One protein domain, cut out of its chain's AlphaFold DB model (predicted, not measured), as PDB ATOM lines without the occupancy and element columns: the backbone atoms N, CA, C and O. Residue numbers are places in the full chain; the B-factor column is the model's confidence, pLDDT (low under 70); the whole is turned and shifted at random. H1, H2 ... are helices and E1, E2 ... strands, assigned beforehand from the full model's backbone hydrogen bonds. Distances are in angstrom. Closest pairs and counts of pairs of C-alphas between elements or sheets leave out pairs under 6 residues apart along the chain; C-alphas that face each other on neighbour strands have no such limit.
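This is residues 442 to 505 and 518 to 623 of the 962 residues of an uncharacterized protein of Spiroplasma eriocheiris (UniProt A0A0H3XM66). In a domain of little regular structure, a strongly twisted, mixed wall of six strands, E5 E6 E7 E3 E2 E8, has antiparallel sheet E1 E4 over part of one face, a loose sandwich; H1 sits among loops at one end. The 170 printed residues include eight named strands and, after E1, one named helix, 58 residues together, mostly strand. It is compact: radius of gyration of the C-alphas 17.1 A, spans 53 by 42 by 31 A.

E5, residues 542 to 549, E6, 580 to 587, and E7, 593 to 600, form a meander of antiparallel hairpins; N 544 to O 585 is 2.9 A, N 582 to O 598 2.8 A. E3, 520 to 527, is parallel to E7: N 525 to O 597 is 2.9 A. H1, 454 to 460, has 1 of 3 O i to N i+4 and 3 of 4 O i to N i+3 pairs within hydrogen-bond range.

E3 measures 22.7 A. E1, 442 to 445, begins at C-alpha 442 (-2.728, -55.994, 114.748); E8, 620 to 622, ends at C-alpha 622 (9.804, -64.826, 126.357).

Residues 506 to 517 are cut out; C-alphas 505 and 518 are 14.0 A apart. Residues 571 to 573 have pLDDT under 70.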
ATOM      1  N   GLN A 442      -2.469 -56.491 113.399       89.81
ATOM      2  CA  GLN A 442      -2.728 -55.994 114.748       89.81
ATOM      3  C   GLN A 442      -4.037 -56.571 115.277       89.81
ATOM      4  O   GLN A 442      -5.108 -56.310 114.725       89.81
ATOM      5  N   LEU A 443      -3.943 -57.300 116.386       91.00
ATOM      6  CA  LEU A 443      -5.086 -57.823 117.129       91.00
ATOM      7  C   LEU A 443      -5.465 -56.800 118.205       91.00
ATOM      8  O   LEU A 443      -4.972 -56.817 119.335       91.00
ATOM      9  N   LYS A 444      -6.291 -55.833 117.802       91.25
ATOM     10  CA  LYS A 444      -6.721 -54.705 118.636       91.25
ATOM     11  C   LYS A 444      -7.976 -55.090 119.411       91.25
ATOM     12  O   LYS A 444      -8.881 -55.657 118.820       91.25
ATOM     13  N   TRP A 445      -8.109 -54.732 120.687       90.94
ATOM     14  CA  TRP A 445      -9.406 -54.811 121.367       90.94
ATOM     15  C   TRP A 445     -10.438 -53.997 120.564       90.94
ATOM     16  O   TRP A 445     -10.267 -52.800 120.345       90.94
ATOM     17  N   TYR A 446     -11.504 -54.657 120.095       90.44
ATOM     18  CA  TYR A 446     -12.470 -54.123 119.129       90.44
ATOM     19  C   TYR A 446     -12.962 -52.699 119.436       90.44
ATOM     20  O   TYR A 446     -12.973 -51.851 118.547       90.44
ATOM     21  N   ALA A 447     -13.309 -52.421 120.696       89.50
ATOM     22  CA  ALA A 447     -13.826 -51.128 121.148       89.50
ATOM     23  C   ALA A 447     -12.756 -50.235 121.809       89.50
ATOM     24  O   ALA A 447     -13.090 -49.347 122.592       89.50
ATOM     25  N   TRP A 448     -11.471 -50.484 121.544       91.19
ATOM     26  CA  TRP A 448     -10.383 -49.669 122.075       91.19
ATOM     27  C   TRP A 448     -10.314 -48.311 121.370       91.19
ATOM     28  O   TRP A 448      -9.893 -48.196 120.215       91.19
ATOM     29  N   ASP A 449     -10.722 -47.273 122.080       92.44
ATOM     30  CA  ASP A 449     -10.659 -45.872 121.699       92.44
ATOM     31  C   ASP A 449     -10.422 -45.006 122.955       92.44
ATOM     32  O   ASP A 449     -11.328 -44.324 123.448       92.44
ATOM     33  N   PRO A 450      -9.185 -45.003 123.493       92.25
ATOM     34  CA  PRO A 450      -8.853 -44.267 124.712       92.25
ATOM     35  C   PRO A 450      -9.031 -42.753 124.557       92.25
ATOM     36  O   PRO A 450      -9.135 -42.042 125.547       92.25
ATOM     37  N   LYS A 451      -9.113 -42.229 123.328       93.19
ATOM     38  CA  LYS A 451      -9.377 -40.805 123.109       93.19
ATOM     39  C   LYS A 451     -10.794 -40.417 123.540       93.19
ATOM     40  O   LYS A 451     -10.985 -39.316 124.048       93.19
ATOM     41  N   ASN A 452     -11.762 -41.308 123.333       94.44
ATOM     42  CA  ASN A 452     -13.175 -41.062 123.619       94.44
ATOM     43  C   ASN A 452     -13.692 -41.839 124.848       94.44
ATOM     44  O   ASN A 452     -14.793 -41.558 125.323       94.44
ATOM     45  N   HIS A 453     -12.897 -42.765 125.400       90.25
ATOM     46  CA  HIS A 453     -13.230 -43.576 126.576       90.25
ATOM     47  C   HIS A 453     -12.245 -43.326 127.740       90.25
ATOM     48  O   HIS A 453     -11.125 -43.849 127.731       90.25
ATOM     49  N   PRO A 454     -12.628 -42.522 128.757       89.31
ATOM     50  CA  PRO A 454     -11.736 -42.132 129.856       89.31
ATOM     51  C   PRO A 454     -11.184 -43.300 130.681       89.31
ATOM     52  O   PRO A 454     -10.051 -43.243 131.158       89.31
ATOM     53  N   ASP A 455     -11.967 -44.361 130.851       88.06
ATOM     54  CA  ASP A 455     -11.577 -45.593 131.535       88.06
ATOM     55  C   ASP A 455     -10.406 -46.285 130.827       88.06
ATOM     56  O   ASP A 455      -9.440 -46.672 131.484       88.06
ATOM     57  N   GLN A 456     -10.432 -46.337 129.493       91.12
ATOM     58  CA  GLN A 456      -9.340 -46.871 128.679       91.12
ATOM     59  C   GLN A 456      -8.121 -45.942 128.688       91.12
ATOM     60  O   GLN A 456      -6.993 -46.405 128.850       91.12
ATOM     61  N   ASN A 457      -8.333 -44.624 128.584       90.81
ATOM     62  CA  ASN A 457      -7.244 -43.644 128.656       90.81
ATOM     63  C   ASN A 457      -6.460 -43.743 129.969       90.81
ATOM     64  O   ASN A 457      -5.238 -43.597 130.001       90.81
ATOM     65  N   THR A 458      -7.173 -44.013 131.061       89.94
ATOM     66  CA  THR A 458      -6.584 -44.154 132.395       89.94
ATOM     67  C   THR A 458      -5.607 -45.333 132.460       89.94
ATOM     68  O   THR A 458      -4.668 -45.281 133.242       89.94
ATOM     69  N   LEU A 459      -5.749 -46.363 131.625       88.25
ATOM     70  CA  LEU A 459      -4.823 -47.503 131.615       88.25
ATOM     71  C   LEU A 459      -3.457 -47.167 130.998       88.25
ATOM     72  O   LEU A 459      -2.467 -47.816 131.308       88.25
ATOM     73  N   ILE A 460      -3.384 -46.134 130.155       90.06
ATOM     74  CA  ILE A 460      -2.178 -45.778 129.384       90.06
ATOM     75  C   ILE A 460      -1.595 -44.407 129.752       90.06
ATOM     76  O   ILE A 460      -0.615 -43.966 129.154       90.06
ATOM     77  N   THR A 461      -2.190 -43.721 130.730       91.06
ATOM     78  CA  THR A 461      -1.753 -42.391 131.174       91.06
ATOM     79  C   THR A 461      -0.873 -42.512 132.428       91.06
ATOM     80  O   THR A 461      -1.409 -42.887 133.470       91.06
ATOM     81  N   PRO A 462       0.428 -42.149 132.391       88.94
ATOM     82  CA  PRO A 462       1.351 -42.354 133.519       88.94
ATOM     83  C   PRO A 462       1.009 -41.573 134.795       88.94
ATOM     84  O   PRO A 462       1.252 -42.039 135.909       88.94
ATOM     85  N   THR A 463       0.450 -40.373 134.642       89.12
ATOM     86  CA  THR A 463       0.191 -39.440 135.748       89.12
ATOM     87  C   THR A 463      -1.236 -38.922 135.715       89.12
ATOM     88  O   THR A 463      -1.768 -38.597 134.655       89.12
ATOM     89  N   LEU A 464      -1.841 -38.788 136.891       84.81
ATOM     90  CA  LEU A 464      -3.136 -38.140 137.059       84.81
ATOM     91  C   LEU A 464      -3.026 -36.618 136.816       84.81
ATOM     92  O   LEU A 464      -1.924 -36.066 136.884       84.81
ATOM     93  N   PRO A 465      -4.146 -35.903 136.570       83.19
ATOM     94  CA  PRO A 465      -4.138 -34.448 136.369       83.19
ATOM     95  C   PRO A 465      -3.539 -33.638 137.531       83.19
ATOM     96  O   PRO A 465      -3.120 -32.503 137.327       83.19
ATOM     97  N   ASP A 466      -3.491 -34.208 138.741       83.19
ATOM     98  CA  ASP A 466      -2.878 -33.607 139.934       83.19
ATOM     99  C   ASP A 466      -1.358 -33.861 140.042       83.19
ATOM    100  O   ASP A 466      -0.737 -33.486 141.035       83.19
ATOM    101  N   GLY A 467      -0.754 -34.496 139.031       83.12
ATOM    102  CA  GLY A 467       0.676 -34.799 138.954       83.12
ATOM    103  C   GLY A 467       1.107 -36.061 139.706       83.12
ATOM    104  O   GLY A 467       2.282 -36.418 139.651       83.12
ATOM    105  N   LYS A 468       0.193 -36.760 140.393       82.19
ATOM    106  CA  LYS A 468       0.528 -38.010 141.090       82.19
ATOM    107  C   LYS A 468       0.628 -39.192 140.119       82.19
ATOM    108  O   LYS A 468      -0.061 -39.193 139.094       82.19
ATOM    109  N   PRO A 469       1.435 -40.225 140.439       84.31
ATOM    110  CA  PRO A 469       1.443 -41.476 139.688       84.31
ATOM    111  C   PRO A 469       0.038 -42.072 139.607       84.31
ATOM    112  O   PRO A 469      -0.682 -42.124 140.606       84.31
ATOM    113  N   ASN A 470      -0.359 -42.505 138.416       84.62
ATOM    114  CA  ASN A 470      -1.651 -43.140 138.221       84.62
ATOM    115  C   ASN A 470      -1.571 -44.630 138.605       84.62
ATOM    116  O   ASN A 470      -0.885 -45.383 137.918       84.62
ATOM    117  N   PRO A 471      -2.298 -45.095 139.639       83.62
ATOM    118  CA  PRO A 471      -2.229 -46.488 140.089       83.62
ATOM    119  C   PRO A 471      -2.825 -47.493 139.090       83.62
ATOM    120  O   PRO A 471      -2.654 -48.692 139.262       83.62
ATOM    121  N   LYS A 472      -3.557 -47.023 138.073       84.88
ATOM    122  CA  LYS A 472      -4.119 -47.856 137.000       84.88
ATOM    123  C   LYS A 472      -3.272 -47.849 135.728       84.88
ATOM    124  O   LYS A 472      -3.654 -48.507 134.766       84.88
ATOM    125  N   TYR A 473      -2.196 -47.062 135.692       85.75
ATOM    126  CA  TYR A 473      -1.306 -47.027 134.543       85.75
ATOM    127  C   TYR A 473      -0.573 -48.355 134.410       85.75
ATOM    128  O   TYR A 473       0.050 -48.818 135.362       85.75
ATOM    129  N   ASP A 474      -0.614 -48.919 133.213       83.75
ATOM    130  CA  ASP A 474       0.105 -50.127 132.864       83.75
ATOM    131  C   ASP A 474       0.967 -49.851 131.619       83.75
ATOM    132  O   ASP A 474       0.428 -49.692 130.518       83.75
ATOM    133  N   PRO A 475       2.302 -49.758 131.765       82.44
ATOM    134  CA  PRO A 475       3.194 -49.429 130.657       82.44
ATOM    135  C   PRO A 475       3.253 -50.518 129.573       82.44
ATOM    136  O   PRO A 475       3.757 -50.247 128.483       82.44
ATOM    137  N   GLU A 476       2.750 -51.726 129.838       84.56
ATOM    138  CA  GLU A 476       2.743 -52.837 128.878       84.56
ATOM    139  C   GLU A 476       1.493 -52.860 128.002       84.56
ATOM    140  O   GLU A 476       1.475 -53.533 126.966       84.56
ATOM    141  N   ILE A 477       0.435 -52.143 128.394       87.38
ATOM    142  CA  ILE A 477      -0.749 -52.002 127.552       87.38
ATOM    143  C   ILE A 477      -0.381 -51.118 126.369       87.38
ATOM    144  O   ILE A 477      -0.121 -49.922 126.505       87.38
ATOM    145  N   ASN A 478      -0.408 -51.705 125.174       87.62
ATOM    146  CA  ASN A 478      -0.109 -50.978 123.956       87.62
ATOM    147  C   ASN A 478      -1.203 -49.921 123.697       87.62
ATOM    148  O   ASN A 478      -2.362 -50.281 123.457       87.62
ATOM    149  N   PRO A 479      -0.863 -48.616 123.655       88.44
ATOM    150  CA  PRO A 479      -1.847 -47.544 123.495       88.44
ATOM    151  C   PRO A 479      -2.669 -47.614 122.205       88.44
ATOM    152  O   PRO A 479      -3.748 -47.028 122.133       88.44
ATOM    153  N   LYS A 480      -2.180 -48.313 121.174       88.69
ATOM    154  CA  LYS A 480      -2.873 -48.459 119.887       88.69
ATOM    155  C   LYS A 480      -3.857 -49.625 119.876       88.69
ATOM    156  O   LYS A 480      -4.890 -49.528 119.211       88.69
ATOM    157  N   THR A 481      -3.541 -50.714 120.575       89.19
ATOM    158  CA  THR A 481      -4.303 -51.969 120.491       89.19
ATOM    159  C   THR A 481      -5.121 -52.272 121.741       89.19
ATOM    160  O   THR A 481      -6.088 -53.019 121.636       89.19
ATOM    161  N   GLY A 482      -4.783 -51.705 122.903       89.06
ATOM    162  CA  GLY A 482      -5.458 -52.015 124.170       89.06
ATOM    163  C   GLY A 482      -5.140 -53.404 124.715       89.06
ATOM    164  O   GLY A 482      -5.851 -53.906 125.582       89.06
ATOM    165  N   THR A 483      -4.101 -54.040 124.176       90.19
ATOM    166  CA  THR A 483      -3.657 -55.394 124.514       90.19
ATOM    167  C   THR A 483      -2.195 -55.359 124.947       90.19
ATOM    168  O   THR A 483      -1.437 -54.482 124.524       90.19
ATOM    169  N   LYS A 484      -1.789 -56.310 125.795       90.00
ATOM    170  CA  LYS A 484      -0.373 -56.581 126.073       90.00
ATOM    171  C   LYS A 484       0.128 -57.588 125.053       90.00
ATOM    172  O   LYS A 484      -0.411 -58.693 124.977       90.00
ATOM    173  N   THR A 485       1.120 -57.203 124.264       90.12
ATOM    174  CA  THR A 485       1.762 -58.070 123.270       90.12
ATOM    175  C   THR A 485       3.111 -58.545 123.791       90.12
ATOM    176  O   THR A 485       3.860 -57.757 124.364       90.12
ATOM    177  N   GLN A 486       3.437 -59.813 123.571       91.81
ATOM    178  CA  GLN A 486       4.737 -60.393 123.904       91.81
ATOM    179  C   GLN A 486       5.316 -61.105 122.692       91.81
ATOM    180  O   GLN A 486       4.598 -61.817 121.990       91.81
ATOM    181  N   ILE A 487       6.620 -60.948 122.483       94.94
ATOM    182  CA  ILE A 487       7.369 -61.768 121.533       94.94
ATOM    183  C   ILE A 487       7.774 -63.038 122.271       94.94
ATOM    184  O   ILE A 487       8.467 -62.988 123.287       94.94
ATOM    185  N   ILE A 488       7.298 -64.174 121.781       95.31
ATOM    186  CA  ILE A 488       7.450 -65.466 122.438       95.31
ATOM    187  C   ILE A 488       8.246 -66.422 121.557       95.31
ATOM    188  O   ILE A 488       8.171 -66.364 120.331       95.31
ATOM    189  N   TRP A 489       8.984 -67.318 122.202       95.31
ATOM    190  CA  TRP A 489       9.527 -68.518 121.584       95.31
ATOM    191  C   TRP A 489       8.593 -69.686 121.884       95.31
ATOM    192  O   TRP A 489       8.365 -70.015 123.054       95.31
ATOM    193  N   VAL A 490       8.030 -70.288 120.841       94.88
ATOM    194  CA  VAL A 490       7.149 -71.453 120.953       94.88
ATOM    195  C   VAL A 490       8.010 -72.714 120.929       94.88
ATOM    196  O   VAL A 490       8.743 -72.950 119.972       94.88
ATOM    197  N   LYS A 491       7.931 -73.533 121.987       90.75
ATOM    198  CA  LYS A 491       8.791 -74.713 122.186       90.75
ATOM    199  C   LYS A 491       8.241 -75.965 121.495       90.75
ATOM    200  O   LYS A 491       8.113 -77.023 122.110       90.75
ATOM    201  N   ARG A 492       7.878 -75.831 120.222       90.44
ATOM    202  CA  ARG A 492       7.502 -76.942 119.343       90.44
ATOM    203  C   ARG A 492       7.858 -76.614 117.900       90.44
ATOM    204  O   ARG A 492       7.976 -75.446 117.544       90.44
ATOM    205  N   LYS A 493       7.957 -77.659 117.082       90.44
ATOM    206  CA  LYS A 493       8.097 -77.535 115.635       90.44
ATOM    207  C   LYS A 493       6.886 -76.801 115.052       90.44
ATOM    208  O   LYS A 493       5.756 -77.190 115.333       90.44
ATOM    209  N   SER A 494       7.122 -75.776 114.233       90.44
ATOM    210  CA  SER A 494       6.061 -75.171 113.418       90.44
ATOM    211  C   SER A 494       5.638 -76.112 112.282       90.44
ATOM    212  O   SER A 494       6.461 -76.822 111.696       90.44
ATOM    213  N   ASP A 495       4.355 -76.067 111.918       89.62
ATOM    214  CA  ASP A 495       3.840 -76.690 110.690       89.62
ATOM    215  C   ASP A 495       4.300 -75.953 109.420       89.62
ATOM    216  O   ASP A 495       4.112 -76.433 108.297       89.62
ATOM    217  N   TYR A 496       4.886 -74.767 109.582       91.62
ATOM    218  CA  TYR A 496       5.335 -73.899 108.510       91.62
ATOM    219  C   TYR A 496       6.846 -73.693 108.586       91.62
ATOM    220  O   TYR A 496       7.453 -73.702 109.655       91.62
ATOM    221  N   ALA A 497       7.479 -73.513 107.428       91.19
ATOM    222  CA  ALA A 497       8.910 -73.267 107.398       91.19
ATOM    223  C   ALA A 497       9.237 -71.934 108.085       91.19
ATOM    224  O   ALA A 497       8.748 -70.876 107.690       91.19
ATOM    225  N   PHE A 498      10.093 -72.001 109.100       91.69
ATOM    226  CA  PHE A 498      10.633 -70.852 109.809       91.69
ATOM    227  C   PHE A 498      12.156 -70.967 109.838       91.69
ATOM    228  O   PHE A 498      12.701 -72.067 109.925       91.69
ATOM    229  N   ALA A 499      12.849 -69.836 109.724       91.25
ATOM    230  CA  ALA A 499      14.305 -69.819 109.738       91.25
ATOM    231  C   ALA A 499      14.818 -70.290 111.109       91.25
ATOM    232  O   ALA A 499      14.536 -69.647 112.119       91.25
ATOM    233  N   LEU A 500      15.561 -71.395 111.143       92.81
ATOM    234  CA  LEU A 500      16.123 -71.941 112.381       92.81
ATOM    235  C   LEU A 500      17.433 -71.240 112.752       92.81
ATOM    236  O   LEU A 500      18.145 -70.728 111.884       92.81
ATOM    237  N   ASP A 501      17.756 -71.231 114.044       92.75
ATOM    238  CA  ASP A 501      19.012 -70.668 114.539       92.75
ATOM    239  C   ASP A 501      20.203 -71.485 114.009       92.75
ATOM    240  O   ASP A 501      20.252 -72.694 114.240       92.75
ATOM    241  N   PRO A 502      21.164 -70.883 113.286       91.06
ATOM    242  CA  PRO A 502      22.315 -71.616 112.766       91.06
ATOM    243  C   PRO A 502      23.355 -71.972 113.840       91.06
ATOM    244  O   PRO A 502      24.322 -72.669 113.513       91.06
ATOM    245  N   LEU A 503      23.201 -71.474 115.072       87.94
ATOM    246  CA  LEU A 503      24.160 -71.641 116.160       87.94
ATOM    247  C   LEU A 503      23.598 -72.479 117.318       87.94
ATOM    248  O   LEU A 503      22.430 -72.350 117.682       87.94
ATOM    249  N   ASP A 504      24.452 -73.308 117.919       85.12
ATOM    250  CA  ASP A 504      24.163 -74.030 119.161       85.12
ATOM    251  C   ASP A 504      24.330 -73.138 120.406       85.12
ATOM    252  O   ASP A 504      24.661 -71.954 120.323       85.12
ATOM    253  N   ASN A 505      24.123 -73.699 121.599       79.31
ATOM    254  CA  ASN A 505      24.277 -72.966 122.857       79.31
ATOM    255  C   ASN A 505      25.730 -72.600 123.209       79.31
ATOM    256  O   ASN A 505      25.944 -71.852 124.161       79.31
ATOM    257  N   GLU A 518      13.881 -76.759 116.699       88.56
ATOM    258  CA  GLU A 518      12.824 -76.496 115.713       88.56
ATOM    259  C   GLU A 518      11.735 -75.528 116.222       88.56
ATOM    260  O   GLU A 518      10.690 -75.394 115.583       88.56
ATOM    261  N   GLY A 519      11.950 -74.864 117.362       92.75
ATOM    262  CA  GLY A 519      11.084 -73.787 117.839       92.75
ATOM    263  C   GLY A 519      11.025 -72.580 116.892       92.75
ATOM    264  O   GLY A 519      11.795 -72.449 115.937       92.75
ATOM    265  N   PHE A 520      10.083 -71.673 117.153       95.06
ATOM    266  CA  PHE A 520       9.867 -70.495 116.308       95.06
ATOM    267  C   PHE A 520       9.436 -69.256 117.096       95.06
ATOM    268  O   PHE A 520       8.911 -69.337 118.212       95.06
ATOM    269  N   ILE A 521       9.650 -68.084 116.489       96.69
ATOM    270  CA  ILE A 521       9.247 -66.785 117.042       96.69
ATOM    271  C   ILE A 521       7.783 -66.514 116.682       96.69
ATOM    272  O   ILE A 521       7.405 -66.576 115.515       96.69
ATOM    273  N   SER A 522       6.981 -66.131 117.672       96.06
ATOM    274  CA  SER A 522       5.585 -65.716 117.495       96.06
ATOM    275  C   SER A 522       5.275 -64.464 118.320       96.06
ATOM    276  O   SER A 522       6.017 -64.088 119.227       96.06
ATOM    277  N   GLU A 523       4.145 -63.820 118.037       96.06
ATOM    278  CA  GLU A 523       3.537 -62.824 118.926       96.06
ATOM    279  C   GLU A 523       2.385 -63.456 119.712       96.06
ATOM    280  O   GLU A 523       1.568 -64.178 119.143       96.06
ATOM    281  N   GLY A 524       2.308 -63.185 121.012       95.19
ATOM    282  CA  GLY A 524       1.206 -63.576 121.885       95.19
ATOM    283  C   GLY A 524       0.514 -62.355 122.485       95.19
ATOM    284  O   GLY A 524       1.177 -61.401 122.889       95.19
ATOM    285  N   SER A 525      -0.816 -62.376 122.572       94.88
ATOM    286  CA  SER A 525      -1.597 -61.287 123.174       94.88
ATOM    287  C   SER A 525      -2.806 -61.778 123.969       94.88
ATOM    288  O   SER A 525      -3.345 -62.855 123.720       94.88
ATOM    289  N   VAL A 526      -3.259 -60.982 124.940       92.44
ATOM    290  CA  VAL A 526      -4.480 -61.269 125.711       92.44
ATOM    291  C   VAL A 526      -5.487 -60.156 125.506       92.44
ATOM    292  O   VAL A 526      -5.140 -58.975 125.556       92.44
ATOM    293  N   SER A 527      -6.749 -60.538 125.325       90.94
ATOM    294  CA  SER A 527      -7.867 -59.607 125.279       90.94
ATOM    295  C   SER A 527      -9.006 -60.087 126.177       90.94
ATOM    296  O   SER A 527      -9.520 -61.196 126.038       90.94
ATOM    297  N   GLY A 528      -9.456 -59.222 127.090       86.81
ATOM    298  CA  GLY A 528     -10.650 -59.484 127.907       86.81
ATOM    299  C   GLY A 528     -11.957 -59.477 127.103       86.81
ATOM    300  O   GLY A 528     -12.994 -59.932 127.580       86.81
ATOM    301  N   LYS A 529     -11.911 -58.943 125.879       89.06
ATOM    302  CA  LYS A 529     -13.047 -58.726 124.975       89.06
ATOM    303  C   LYS A 529     -12.698 -59.195 123.558       89.06
ATOM    304  O   LYS A 529     -11.579 -59.629 123.300       89.06
ATOM    305  N   GLY A 530     -13.640 -59.085 122.623       91.62
ATOM    306  CA  GLY A 530     -13.364 -59.390 121.218       91.62
ATOM    307  C   GLY A 530     -12.279 -58.499 120.605       91.62
ATOM    308  O   GLY A 530     -12.069 -57.360 121.039       91.62
ATOM    309  N   VAL A 531     -11.608 -59.023 119.586       92.81
ATOM    310  CA  VAL A 531     -10.540 -58.348 118.845       92.81
ATOM    311  C   VAL A 531     -11.005 -57.937 117.452       92.81
ATOM    312  O   VAL A 531     -11.822 -58.619 116.843       92.81
ATOM    313  N   LYS A 532     -10.498 -56.806 116.967       91.50
ATOM    314  CA  LYS A 532     -10.550 -56.364 115.577       91.50
ATOM    315  C   LYS A 532      -9.231 -56.733 114.908       91.50
ATOM    316  O   LYS A 532      -8.168 -56.361 115.413       91.50
ATOM    317  N   GLU A 533      -9.306 -57.423 113.778       90.25
ATOM    318  CA  GLU A 533      -8.151 -57.787 112.960       90.25
ATOM    319  C   GLU A 533      -7.786 -56.680 111.958       90.25
ATOM    320  O   GLU A 533      -8.356 -56.591 110.873       90.25
ATOM    321  N   ASN A 534      -6.799 -55.843 112.293       88.19
ATOM    322  CA  ASN A 534      -6.331 -54.779 111.398       88.19
ATOM    323  C   ASN A 534      -5.069 -55.215 110.641       88.19
ATOM    324  O   ASN A 534      -4.053 -55.523 111.267       88.19
ATOM    325  N   PHE A 535      -5.099 -55.181 109.310       86.38
ATOM    326  CA  PHE A 535      -3.951 -55.482 108.444       86.38
ATOM    327  C   PHE A 535      -4.017 -54.674 107.139       86.38
ATOM    328  O   PHE A 535      -5.013 -54.011 106.876       86.38
ATOM    329  N   ASP A 536      -2.974 -54.699 106.312       84.12
ATOM    330  CA  ASP A 536      -2.983 -54.090 104.971       84.12
ATOM    331  C   ASP A 536      -3.213 -55.194 103.926       84.12
ATOM    332  O   ASP A 536      -2.335 -56.046 103.765       84.12
ATOM    333  N   PRO A 537      -4.360 -55.218 103.216       80.31
ATOM    334  CA  PRO A 537      -4.692 -56.324 102.323       80.31
ATOM    335  C   PRO A 537      -3.829 -56.315 101.056       80.31
ATOM    336  O   PRO A 537      -3.805 -57.299 100.333       80.31
ATOM    337  N   THR A 538      -3.111 -55.219 100.781       78.38
ATOM    338  CA  THR A 538      -2.187 -55.125  99.642       78.38
ATOM    339  C   THR A 538      -0.830 -55.770  99.922       78.38
ATOM    340  O   THR A 538      -0.037 -55.943  99.000       78.38
ATOM    341  N   LYS A 539      -0.554 -56.110 101.189       77.25
ATOM    342  CA  LYS A 539       0.728 -56.663 101.646       77.25
ATOM    343  C   LYS A 539       0.641 -58.106 102.129       77.25
ATOM    344  O   LYS A 539       1.676 -58.728 102.329       77.25
ATOM    345  N   VAL A 540      -0.563 -58.633 102.341       83.44
ATOM    346  CA  VAL A 540      -0.786 -60.029 102.738       83.44
ATOM    347  C   VAL A 540      -1.468 -60.781 101.610       83.44
ATOM    348  O   VAL A 540      -2.426 -60.283 101.027       83.44
ATOM    349  N   LYS A 541      -1.018 -62.010 101.356       88.19
ATOM    350  CA  LYS A 541      -1.667 -62.909 100.404       88.19
ATOM    351  C   LYS A 541      -2.944 -63.474 101.016       88.19
ATOM    352  O   LYS A 541      -4.030 -63.362 100.453       88.19
ATOM    353  N   THR A 542      -2.820 -64.049 102.213       90.94
ATOM    354  CA  THR A 542      -3.945 -64.573 102.994       90.94
ATOM    355  C   THR A 542      -3.676 -64.448 104.487       90.94
ATOM    356  O   THR A 542      -2.534 -64.553 104.934       90.94
ATOM    357  N   ILE A 543      -4.740 -64.283 105.270       92.25
ATOM    358  CA  ILE A 543      -4.703 -64.472 106.722       92.25
ATOM    359  C   ILE A 543      -5.722 -65.546 107.069       92.25
ATOM    360  O   ILE A 543      -6.871 -65.472 106.635       92.25
ATOM    361  N   GLU A 544      -5.300 -66.539 107.837       94.12
ATOM    362  CA  GLU A 544      -6.147 -67.630 108.307       94.12
ATOM    363  C   GLU A 544      -6.212 -67.614 109.834       94.12
ATOM    364  O   GLU A 544      -5.260 -67.201 110.495       94.12
ATOM    365  N   ARG A 545      -7.336 -68.058 110.399       94.88
ATOM    366  CA  ARG A 545      -7.546 -68.182 111.843       94.88
ATOM    367  C   ARG A 545      -8.118 -69.547 112.184       94.88
ATOM    368  O   ARG A 545      -9.031 -70.015 111.508       94.88
ATOM    369  N   GLU A 546      -7.651 -70.133 113.276       95.88
ATOM    370  CA  GLU A 546      -8.177 -71.375 113.845       95.88
ATOM    371  C   GLU A 546      -8.113 -71.372 115.378       95.88
ATOM    372  O   GLU A 546      -7.426 -70.553 115.992       95.88
ATOM    373  N   GLY A 547      -8.881 -72.256 116.015       96.31
ATOM    374  CA  GLY A 547      -8.830 -72.432 117.465       96.31
ATOM    375  C   GLY A 547      -7.636 -73.293 117.870       96.31
ATOM    376  O   GLY A 547      -7.438 -74.361 117.293       96.31
ATOM    377  N   ALA A 548      -6.905 -72.870 118.901       94.00
ATOM    378  CA  ALA A 548      -5.767 -73.601 119.452       94.00
ATOM    379  C   ALA A 548      -6.025 -74.069 120.892       94.00
ATOM    380  O   ALA A 548      -6.788 -73.456 121.651       94.00
ATOM    381  N   ASP A 549      -5.377 -75.166 121.274       88.56
ATOM    382  CA  ASP A 549      -5.451 -75.732 122.614       88.56
ATOM    383  C   ASP A 549      -4.225 -75.326 123.440       88.56
ATOM    384  O   ASP A 549      -3.098 -75.783 123.235       88.56
ATOM    385  N   LYS A 550      -4.467 -74.478 124.443       80.44
ATOM    386  CA  LYS A 550      -3.428 -74.026 125.374       80.44
ATOM    387  C   LYS A 550      -2.829 -75.156 126.218       80.44
ATOM    388  O   LYS A 550      -1.736 -74.976 126.736       80.44
ATOM    389  N   ASN A 551      -3.521 -76.286 126.375       82.56
ATOM    390  CA  ASN A 551      -3.034 -77.443 127.132       82.56
ATOM    391  C   ASN A 551      -2.278 -78.451 126.254       82.56
ATOM    392  O   ASN A 551      -1.643 -79.356 126.787       82.56
ATOM    393  N   ASN A 552      -2.334 -78.293 124.929       82.38
ATOM    394  CA  ASN A 552      -1.689 -79.171 123.961       82.38
ATOM    395  C   ASN A 552      -0.679 -78.389 123.110       82.38
ATOM    396  O   ASN A 552      -0.809 -78.302 121.898       82.38
ATOM    397  N   GLN A 553       0.308 -77.767 123.760       82.94
ATOM    398  CA  GLN A 553       1.442 -77.102 123.098       82.94
ATOM    399  C   GLN A 553       1.084 -75.994 122.076       82.94
ATOM    400  O   GLN A 553       1.857 -75.723 121.162       82.94
ATOM    401  N   LEU A 554      -0.060 -75.313 122.241       89.88
ATOM    402  CA  LEU A 554      -0.582 -74.318 121.280       89.88
ATOM    403  C   LEU A 554      -0.908 -74.908 119.897       89.88
ATOM    404  O   LEU A 554      -0.990 -74.163 118.921       89.88
ATOM    405  N   GLU A 555      -1.103 -76.221 119.808       90.12
ATOM    406  CA  GLU A 555      -1.547 -76.884 118.584       90.12
ATOM    407  C   GLU A 555      -3.020 -76.569 118.284       90.12
ATOM    408  O   GLU A 555      -3.811 -76.328 119.210       90.12
ATOM    409  N   PRO A 556      -3.441 -76.619 117.009       91.62
ATOM    410  CA  PRO A 556      -4.852 -76.602 116.652       91.62
ATOM    411  C   PRO A 556      -5.616 -77.740 117.344       91.62
ATOM    412  O   PRO A 556      -5.084 -78.828 117.585       91.62
ATOM    413  N   TYR A 557      -6.898 -77.525 117.646       91.00
ATOM    414  CA  TYR A 557      -7.724 -78.608 118.190       91.00
ATOM    415  C   TYR A 557      -7.777 -79.787 117.212       91.00
ATOM    416  O   TYR A 557      -8.220 -79.626 116.078       91.00
ATOM    417  N   ALA A 558      -7.441 -80.992 117.683       89.75
ATOM    418  CA  ALA A 558      -7.539 -82.215 116.879       89.75
ATOM    419  C   ALA A 558      -8.972 -82.484 116.369       89.75
ATOM    420  O   ALA A 558      -9.161 -83.031 115.287       89.75
ATOM    421  N   ASN A 559      -9.987 -82.075 117.141       90.88
ATOM    422  CA  ASN A 559     -11.403 -82.169 116.779       90.88
ATOM    423  C   ASN A 559     -12.080 -80.794 116.943       90.88
ATOM    424  O   ASN A 559     -12.747 -80.558 117.955       90.88
ATOM    425  N   PRO A 560     -11.902 -79.863 115.986       93.12
ATOM    426  CA  PRO A 560     -12.390 -78.501 116.125       93.12
ATOM    427  C   PRO A 560     -13.907 -78.433 115.910       93.12
ATOM    428  O   PRO A 560     -14.455 -78.984 114.948       93.12
ATOM    429  N   ASN A 561     -14.600 -77.689 116.771       92.88
ATOM    430  CA  ASN A 561     -15.989 -77.309 116.522       92.88
ATOM    431  C   ASN A 561     -16.089 -76.313 115.345       92.88
ATOM    432  O   ASN A 561     -15.085 -75.805 114.849       92.88
ATOM    433  N   ALA A 562     -17.309 -75.998 114.895       91.19
ATOM    434  CA  ALA A 562     -17.527 -75.140 113.725       91.19
ATOM    435  C   ALA A 562     -16.811 -73.776 113.797       91.19
ATOM    436  O   ALA A 562     -16.350 -73.288 112.771       91.19
ATOM    437  N   SER A 563     -16.686 -73.187 114.990       88.12
ATOM    438  CA  SER A 563     -16.000 -71.904 115.190       88.12
ATOM    439  C   SER A 563     -14.478 -72.015 115.281       88.12
ATOM    440  O   SER A 563     -13.790 -71.026 115.056       88.12
ATOM    441  N   GLN A 564     -13.963 -73.199 115.621       94.12
ATOM    442  CA  GLN A 564     -12.536 -73.482 115.798       94.12
ATOM    443  C   GLN A 564     -11.862 -73.951 114.507       94.12
ATOM    444  O   GLN A 564     -10.636 -73.985 114.446       94.12
ATOM    445  N   LYS A 565     -12.639 -74.331 113.487       94.25
ATOM    446  CA  LYS A 565     -12.103 -74.732 112.185       94.25
ATOM    447  C   LYS A 565     -11.337 -73.585 111.538       94.25
ATOM    448  O   LYS A 565     -11.778 -72.437 111.586       94.25
ATOM    449  N   LYS A 566     -10.243 -73.942 110.870       94.38
ATOM    450  CA  LYS A 566      -9.433 -73.021 110.083       94.38
ATOM    451  C   LYS A 566     -10.274 -72.300 109.035       94.38
ATOM    452  O   LYS A 566     -10.978 -72.939 108.249       94.38
ATOM    453  N   CYS A 567     -10.218 -70.973 109.036       91.56
ATOM    454  CA  CYS A 567     -10.938 -70.138 108.085       91.56
ATOM    455  C   CYS A 567     -10.109 -68.934 107.641       91.56
ATOM    456  O   CYS A 567      -9.334 -68.371 108.411       91.56
ATOM    457  N   GLN A 568     -10.292 -68.527 106.386       91.50
ATOM    458  CA  GLN A 568      -9.655 -67.335 105.842       91.50
ATOM    459  C   GLN A 568     -10.397 -66.071 106.294       91.50
ATOM    460  O   GLN A 568     -11.629 -66.013 106.284       91.50
ATOM    461  N   ILE A 569      -9.639 -65.039 106.653       87.75
ATOM    462  CA  ILE A 569     -10.142 -63.721 107.029       87.75
ATOM    463  C   ILE A 569     -10.212 -62.853 105.774       87.75
ATOM    464  O   ILE A 569      -9.204 -62.623 105.110       87.75
ATOM    465  N   SER A 570     -11.408 -62.368 105.444       72.69
ATOM    466  CA  SER A 570     -11.668 -61.602 104.216       72.69
ATOM    467  C   SER A 570     -12.081 -60.146 104.450       72.69
ATOM    468  O   SER A 570     -12.107 -59.373 103.497       72.69
ATOM    469  N   ASN A 571     -12.394 -59.744 105.687       68.00
ATOM    470  CA  ASN A 571     -12.873 -58.396 106.002       68.00
ATOM    471  C   ASN A 571     -12.201 -57.837 107.265       68.00
ATOM    472  O   ASN A 571     -12.299 -58.435 108.334       68.00
ATOM    473  N   GLN A 572     -11.560 -56.676 107.128       66.81
ATOM    474  CA  GLN A 572     -10.812 -55.977 108.185       66.81
ATOM    475  C   GLN A 572     -11.703 -55.242 109.193       66.81
ATOM    476  O   GLN A 572     -11.233 -54.826 110.248       66.81
ATOM    477  N   ASP A 573     -12.987 -55.056 108.879       58.47
ATOM    478  CA  ASP A 573     -13.925 -54.317 109.730       58.47
ATOM    479  C   ASP A 573     -14.771 -55.198 110.651       58.47
ATOM    480  O   ASP A 573     -15.541 -54.682 111.464       58.47
ATOM    481  N   LEU A 574     -14.615 -56.520 110.568       72.06
ATOM    482  CA  LEU A 574     -15.287 -57.454 111.465       72.06
ATOM    483  C   LEU A 574     -14.468 -57.696 112.735       72.06
ATOM    484  O   LEU A 574     -13.283 -57.382 112.815       72.06
ATOM    485  N   TYR A 575     -15.144 -58.220 113.754       86.62
ATOM    486  CA  TYR A 575     -14.539 -58.583 115.027       86.62
ATOM    487  C   TYR A 575     -14.620 -60.083 115.261       86.62
ATOM    488  O   TYR A 575     -15.537 -60.761 114.787       86.62
ATOM    489  N   TRP A 576     -13.708 -60.579 116.087       91.94
ATOM    490  CA  TRP A 576     -13.755 -61.920 116.637       91.94
ATOM    491  C   TRP A 576     -13.886 -61.885 118.152       91.94
ATOM    492  O   TRP A 576     -13.055 -61.309 118.846       91.94
ATOM    493  N   SER A 577     -14.952 -62.483 118.684       92.25
ATOM    494  CA  SER A 577     -15.284 -62.421 120.115       92.25
ATOM    495  C   SER A 577     -15.412 -63.778 120.796       92.25
ATOM    496  O   SER A 577     -15.657 -63.824 122.004       92.25
ATOM    497  N   ASN A 578     -15.250 -64.879 120.059       93.12
ATOM    498  CA  ASN A 578     -15.355 -66.204 120.651       93.12
ATOM    499  C   ASN A 578     -14.238 -66.390 121.677       93.12
ATOM    500  O   ASN A 578     -13.064 -66.175 121.385       93.12
ATOM    501  N   SER A 579     -14.612 -66.775 122.895       93.25
ATOM    502  CA  SER A 579     -13.633 -67.015 123.955       93.25
ATOM    503  C   SER A 579     -12.795 -68.255 123.641       93.25
ATOM    504  O   SER A 579     -13.313 -69.242 123.121       93.25
ATOM    505  N   GLY A 580     -11.510 -68.201 123.971       93.62
ATOM    506  CA  GLY A 580     -10.538 -69.250 123.689       93.62
ATOM    507  C   GLY A 580      -9.195 -68.697 123.221       93.62
ATOM    508  O   GLY A 580      -9.024 -67.489 123.051       93.62
ATOM    509  N   LEU A 581      -8.248 -69.610 123.014       95.00
ATOM    510  CA  LEU A 581      -6.976 -69.326 122.365       95.00
ATOM    511  C   LEU A 581      -7.147 -69.472 120.847       95.00
ATOM    512  O   LEU A 581      -7.676 -70.477 120.367       95.00
ATOM    513  N   TRP A 582      -6.689 -68.472 120.107       95.88
ATOM    514  CA  TRP A 582      -6.799 -68.396 118.655       95.88
ATOM    515  C   TRP A 582      -5.424 -68.257 118.029       95.88
ATOM    516  O   TRP A 582      -4.623 -67.434 118.469       95.88
ATOM    517  N   HIS A 583      -5.195 -69.058 116.996       96.62
ATOM    518  CA  HIS A 583      -3.995 -69.078 116.182       96.62
ATOM    519  C   HIS A 583      -4.276 -68.369 114.854       96.62
ATOM    520  O   HIS A 583      -5.270 -68.664 114.188       96.62
ATOM    521  N   TYR A 584      -3.424 -67.410 114.499       95.38
ATOM    522  CA  TYR A 584      -3.485 -66.635 113.267       95.38
ATOM    523  C   TYR A 584      -2.254 -66.925 112.414       95.38
ATOM    524  O   TYR A 584      -1.131 -66.821 112.899       95.38
ATOM    525  N   ILE A 585      -2.478 -67.218 111.134       95.00
ATOM    526  CA  ILE A 585      -1.437 -67.557 110.162       95.00
ATOM    527  C   ILE A 585      -1.452 -66.501 109.065       95.00
ATOM    528  O   ILE A 585      -2.439 -66.346 108.344       95.00
ATOM    529  N   ILE A 586      -0.355 -65.764 108.946       93.00
ATOM    530  CA  ILE A 586      -0.175 -64.683 107.979       93.00
ATOM    531  C   ILE A 586       0.678 -65.233 106.845       93.00
ATOM    532  O   ILE A 586       1.852 -65.522 107.057       93.00
ATOM    533  N   THR A 587       0.101 -65.379 105.653       90.88
ATOM    534  CA  THR A 587       0.841 -65.773 104.447       90.88
ATOM    535  C   THR A 587       1.196 -64.532 103.642       90.88
ATOM    536  O   THR A 587       0.320 -63.730 103.290       90.88
ATOM    537  N   THR A 588       2.479 -64.362 103.361       85.81
ATOM    538  CA  THR A 588       3.017 -63.257 102.565       85.81
ATOM    539  C   THR A 588       3.012 -63.594 101.072       85.81
ATOM    540  O   THR A 588       2.700 -64.711 100.662       85.81
ATOM    541  N   GLU A 589       3.296 -62.601 100.229       78.75
ATOM    542  CA  GLU A 589       3.297 -62.759  98.765       78.75
ATOM    543  C   GLU A 589       4.347 -63.763  98.254       78.75
ATOM    544  O   GLU A 589       4.150 -64.370  97.206       78.75
ATOM    545  N   ASP A 590       5.435 -63.958  99.001       75.44
ATOM    546  CA  ASP A 590       6.507 -64.933  98.762       75.44
ATOM    547  C   ASP A 590       6.238 -66.306  99.413       75.44
ATOM    548  O   ASP A 590       7.154 -67.113  99.563       75.44
ATOM    549  N   ASP A 591       4.986 -66.577  99.802       83.38
ATOM    550  CA  ASP A 591       4.520 -67.834 100.410       83.38
ATOM    551  C   ASP A 591       5.150 -68.187 101.772       83.38
ATOM    552  O   ASP A 591       4.912 -69.273 102.308       83.38
ATOM    553  N   GLN A 592       5.879 -67.250 102.384       85.94
ATOM    554  CA  GLN A 592       6.322 -67.367 103.772       85.94
ATOM    555  C   GLN A 592       5.133 -67.213 104.725       85.94
ATOM    556  O   GLN A 592       4.142 -66.535 104.429       85.94
ATOM    557  N   LYS A 593       5.220 -67.862 105.888       91.06
ATOM    558  CA  LYS A 593       4.134 -67.893 106.871       91.06
ATOM    559  C   LYS A 593       4.632 -67.493 108.247       91.06
ATOM    560  O   LYS A 593       5.692 -67.927 108.679       91.06
ATOM    561  N   TYR A 594       3.839 -66.671 108.923       93.00
ATOM    562  CA  TYR A 594       4.137 -66.173 110.262       93.00
ATOM    563  C   TYR A 594       2.935 -66.372 111.173       93.00
ATOM    564  O   TYR A 594       1.792 -66.161 110.762       93.00
ATOM    565  N   GLU A 595       3.207 -66.763 112.410       94.31
ATOM    566  CA  GLU A 595       2.194 -67.171 113.378       94.31
ATOM    567  C   GLU A 595       2.016 -66.102 114.464       94.31
ATOM    568  O   GLU A 595       2.968 -65.438 114.887       94.31
ATOM    569  N   LYS A 596       0.767 -65.914 114.901       95.94
ATOM    570  CA  LYS A 596       0.397 -65.085 116.053       95.94
ATOM    571  C   LYS A 596      -0.681 -65.774 116.881       95.94
ATOM    572  O   LYS A 596      -1.542 -66.467 116.340       95.94
ATOM    573  N   PHE A 597      -0.699 -65.507 118.182       96.19
ATOM    574  CA  PHE A 597      -1.691 -66.036 119.111       96.19
ATOM    575  C   PHE A 597      -2.414 -64.928 119.874       96.19
ATOM    576  O   PHE A 597      -1.822 -63.934 120.304       96.19
ATOM    577  N   VAL A 598      -3.710 -65.133 120.105       95.00
ATOM    578  CA  VAL A 598      -4.495 -64.301 121.021       95.00
ATOM    579  C   VAL A 598      -5.389 -65.147 121.907       95.00
ATOM    580  O   VAL A 598      -6.085 -66.046 121.440       95.00
ATOM    581  N   ASN A 599      -5.386 -64.846 123.201       93.94
ATOM    582  CA  ASN A 599      -6.276 -65.464 124.171       93.94
ATOM    583  C   ASN A 599      -7.415 -64.497 124.511       93.94
ATOM    584  O   ASN A 599      -7.180 -63.412 125.050       93.94
ATOM    585  N   ILE A 600      -8.644 -64.883 124.169       93.94
ATOM    586  CA  ILE A 600      -9.850 -64.075 124.348       93.94
ATOM    587  C   ILE A 600     -10.680 -64.667 125.481       93.94
ATOM    588  O   ILE A 600     -11.033 -65.846 125.445       93.94
ATOM    589  N   GLY A 601     -11.062 -63.860 126.470       90.75
ATOM    590  CA  GLY A 601     -11.981 -64.349 127.495       90.75
ATOM    591  C   GLY A 601     -12.360 -63.336 128.571       90.75
ATOM    592  O   GLY A 601     -11.528 -62.527 128.982       90.75
ATOM    593  N   PRO A 602     -13.591 -63.418 129.109       84.44
ATOM    594  CA  PRO A 602     -14.091 -62.472 130.110       84.44
ATOM    595  C   PRO A 602     -13.311 -62.528 131.429       84.44
ATOM    596  O   PRO A 602     -13.285 -61.562 132.180       84.44
ATOM    597  N   THR A 603     -12.616 -63.633 131.715       83.94
ATOM    598  CA  THR A 603     -11.772 -63.789 132.911       83.94
ATOM    599  C   THR A 603     -10.577 -62.836 132.952       83.94
ATOM    600  O   THR A 603      -9.980 -62.672 134.015       83.94
ATOM    601  N   PHE A 604     -10.218 -62.230 131.816       82.94
ATOM    602  CA  PHE A 604      -9.110 -61.278 131.688       82.94
ATOM    603  C   PHE A 604      -9.570 -59.818 131.738       82.94
ATOM    604  O   PHE A 604      -8.740 -58.909 131.798       82.94
ATOM    605  N   GLU A 605     -10.885 -59.583 131.734       77.56
ATOM    606  CA  GLU A 605     -11.466 -58.253 131.870       77.56
ATOM    607  C   GLU A 605     -11.026 -57.622 133.199       77.56
ATOM    608  O   GLU A 605     -11.129 -58.240 134.259       77.56
ATOM    609  N   ASN A 606     -10.492 -56.401 133.135       73.56
ATOM    610  CA  ASN A 606      -9.912 -55.657 134.263       73.56
ATOM    611  C   ASN A 606      -8.643 -56.260 134.898       73.56
ATOM    612  O   ASN A 606      -8.103 -55.648 135.814       73.56
ATOM    613  N   LYS A 607      -8.155 -57.419 134.431       74.25
ATOM    614  CA  LYS A 607      -6.929 -58.062 134.945       74.25
ATOM    615  C   LYS A 607      -5.717 -57.897 134.032       74.25
ATOM    616  O   LYS A 607      -4.605 -57.897 134.537       74.25
ATOM    617  N   TYR A 608      -5.931 -57.791 132.716       78.31
ATOM    618  CA  TYR A 608      -4.890 -57.569 131.696       78.31
ATOM    619  C   TYR A 608      -3.581 -58.364 131.935       78.31
ATOM    620  O   TYR A 608      -2.505 -57.761 132.005       78.31
ATOM    621  N   PRO A 609      -3.637 -59.705 132.094       86.19
ATOM    622  CA  PRO A 609      -2.426 -60.500 132.287       86.19
ATOM    623  C   PRO A 609      -1.561 -60.483 131.022       86.19
ATOM    624  O   PRO A 609      -2.064 -60.222 129.920       86.19
ATOM    625  N   ARG A 610      -0.268 -60.793 131.154       88.81
ATOM    626  CA  ARG A 610       0.570 -61.044 129.979       88.81
ATOM    627  C   ARG A 610       0.171 -62.384 129.349       88.81
ATOM    628  O   ARG A 610      -0.395 -63.247 130.014       88.81
ATOM    629  N   PHE A 611       0.454 -62.577 128.063       91.88
ATOM    630  CA  PHE A 611       0.086 -63.803 127.345       91.88
ATOM    631  C   PHE A 611       0.669 -65.065 127.980       91.88
ATOM    632  O   PHE A 611      -0.072 -66.018 128.224       91.88
ATOM    633  N   LEU A 612       1.962 -65.035 128.313       89.44
ATOM    634  CA  LEU A 612       2.658 -66.149 128.955       89.44
ATOM    635  C   LEU A 612       2.061 -66.507 130.327       89.44
ATOM    636  O   LEU A 612       2.037 -67.680 130.676       89.44
ATOM    637  N   ASP A 613       1.482 -65.542 131.050       85.62
ATOM    638  CA  ASP A 613       0.832 -65.786 132.349       85.62
ATOM    639  C   ASP A 613      -0.505 -66.546 132.207       85.62
ATOM    640  O   ASP A 613      -1.104 -66.971 133.196       85.62
ATOM    641  N   THR A 614      -1.018 -66.698 130.979       87.38
ATOM    642  CA  THR A 614      -2.272 -67.417 130.693       87.38
ATOM    643  C   THR A 614      -2.067 -68.850 130.196       87.38
ATOM    644  O   THR A 614      -3.056 -69.569 129.992       87.38
ATOM    645  N   LEU A 615      -0.811 -69.256 129.988       87.38
ATOM    646  CA  LEU A 615      -0.426 -70.559 129.456       87.38
ATOM    647  C   LEU A 615       0.104 -71.489 130.559       87.38
ATOM    648  O   LEU A 615       0.620 -71.012 131.567       87.38
ATOM    649  N   PRO A 616      -0.001 -72.818 130.378       80.88
ATOM    650  CA  PRO A 616       0.774 -73.773 131.163       80.88
ATOM    651  C   PRO A 616       2.286 -73.566 130.995       80.88
ATOM    652  O   PRO A 616       2.752 -73.146 129.932       80.88
ATOM    653  N   ASP A 617       3.045 -73.933 132.028       72.81
ATOM    654  CA  ASP A 617       4.503 -73.826 132.027       72.81
ATOM    655  C   ASP A 617       5.138 -74.588 130.851       72.81
ATOM    656  O   ASP A 617       4.694 -75.668 130.456       72.81
ATOM    657  N   ASN A 618       6.238 -74.038 130.332       76.75
ATOM    658  CA  ASN A 618       7.131 -74.670 129.356       76.75
ATOM    659  C   ASN A 618       6.568 -74.911 127.936       76.75
ATOM    660  O   ASN A 618       7.227 -75.567 127.134       76.75
ATOM    661  N   ILE A 619       5.405 -74.361 127.584       88.06
ATOM    662  CA  ILE A 619       4.896 -74.416 126.199       88.06
ATOM    663  C   ILE A 619       5.467 -73.276 125.337       88.06
ATOM    664  O   ILE A 619       5.824 -73.467 124.175       88.06
ATOM    665  N   ALA A 620       5.580 -72.086 125.921       91.44
ATOM    666  CA  ALA A 620       6.210 -70.924 125.314       91.44
ATOM    667  C   ALA A 620       6.939 -70.113 126.390       91.44
ATOM    668  O   ALA A 620       6.593 -70.182 127.570       91.44
ATOM    669  N   VAL A 621       7.951 -69.353 125.986       90.56
ATOM    670  CA  VAL A 621       8.730 -68.463 126.865       90.56
ATOM    671  C   VAL A 621       8.960 -67.116 126.191       90.56
ATOM    672  O   VAL A 621       8.722 -66.976 124.994       90.56
ATOM    673  N   ASP A 622       9.415 -66.113 126.939       90.81
ATOM    674  CA  ASP A 622       9.804 -64.826 126.357       90.81
ATOM    675  C   ASP A 622      11.013 -65.037 125.437       90.81
ATOM    676  O   ASP A 622      12.046 -65.552 125.879       90.81
ATOM    677  N   PHE A 623      10.889 -64.653 124.163       94.06
ATOM    678  CA  PHE A 623      11.920 -64.888 123.151       94.06
ATOM    679  C   PHE A 623      13.274 -64.308 123.564       94.06
ATOM    680  O   PHE A 623      14.300 -64.979 123.437       94.06
TER     681      PHE A 623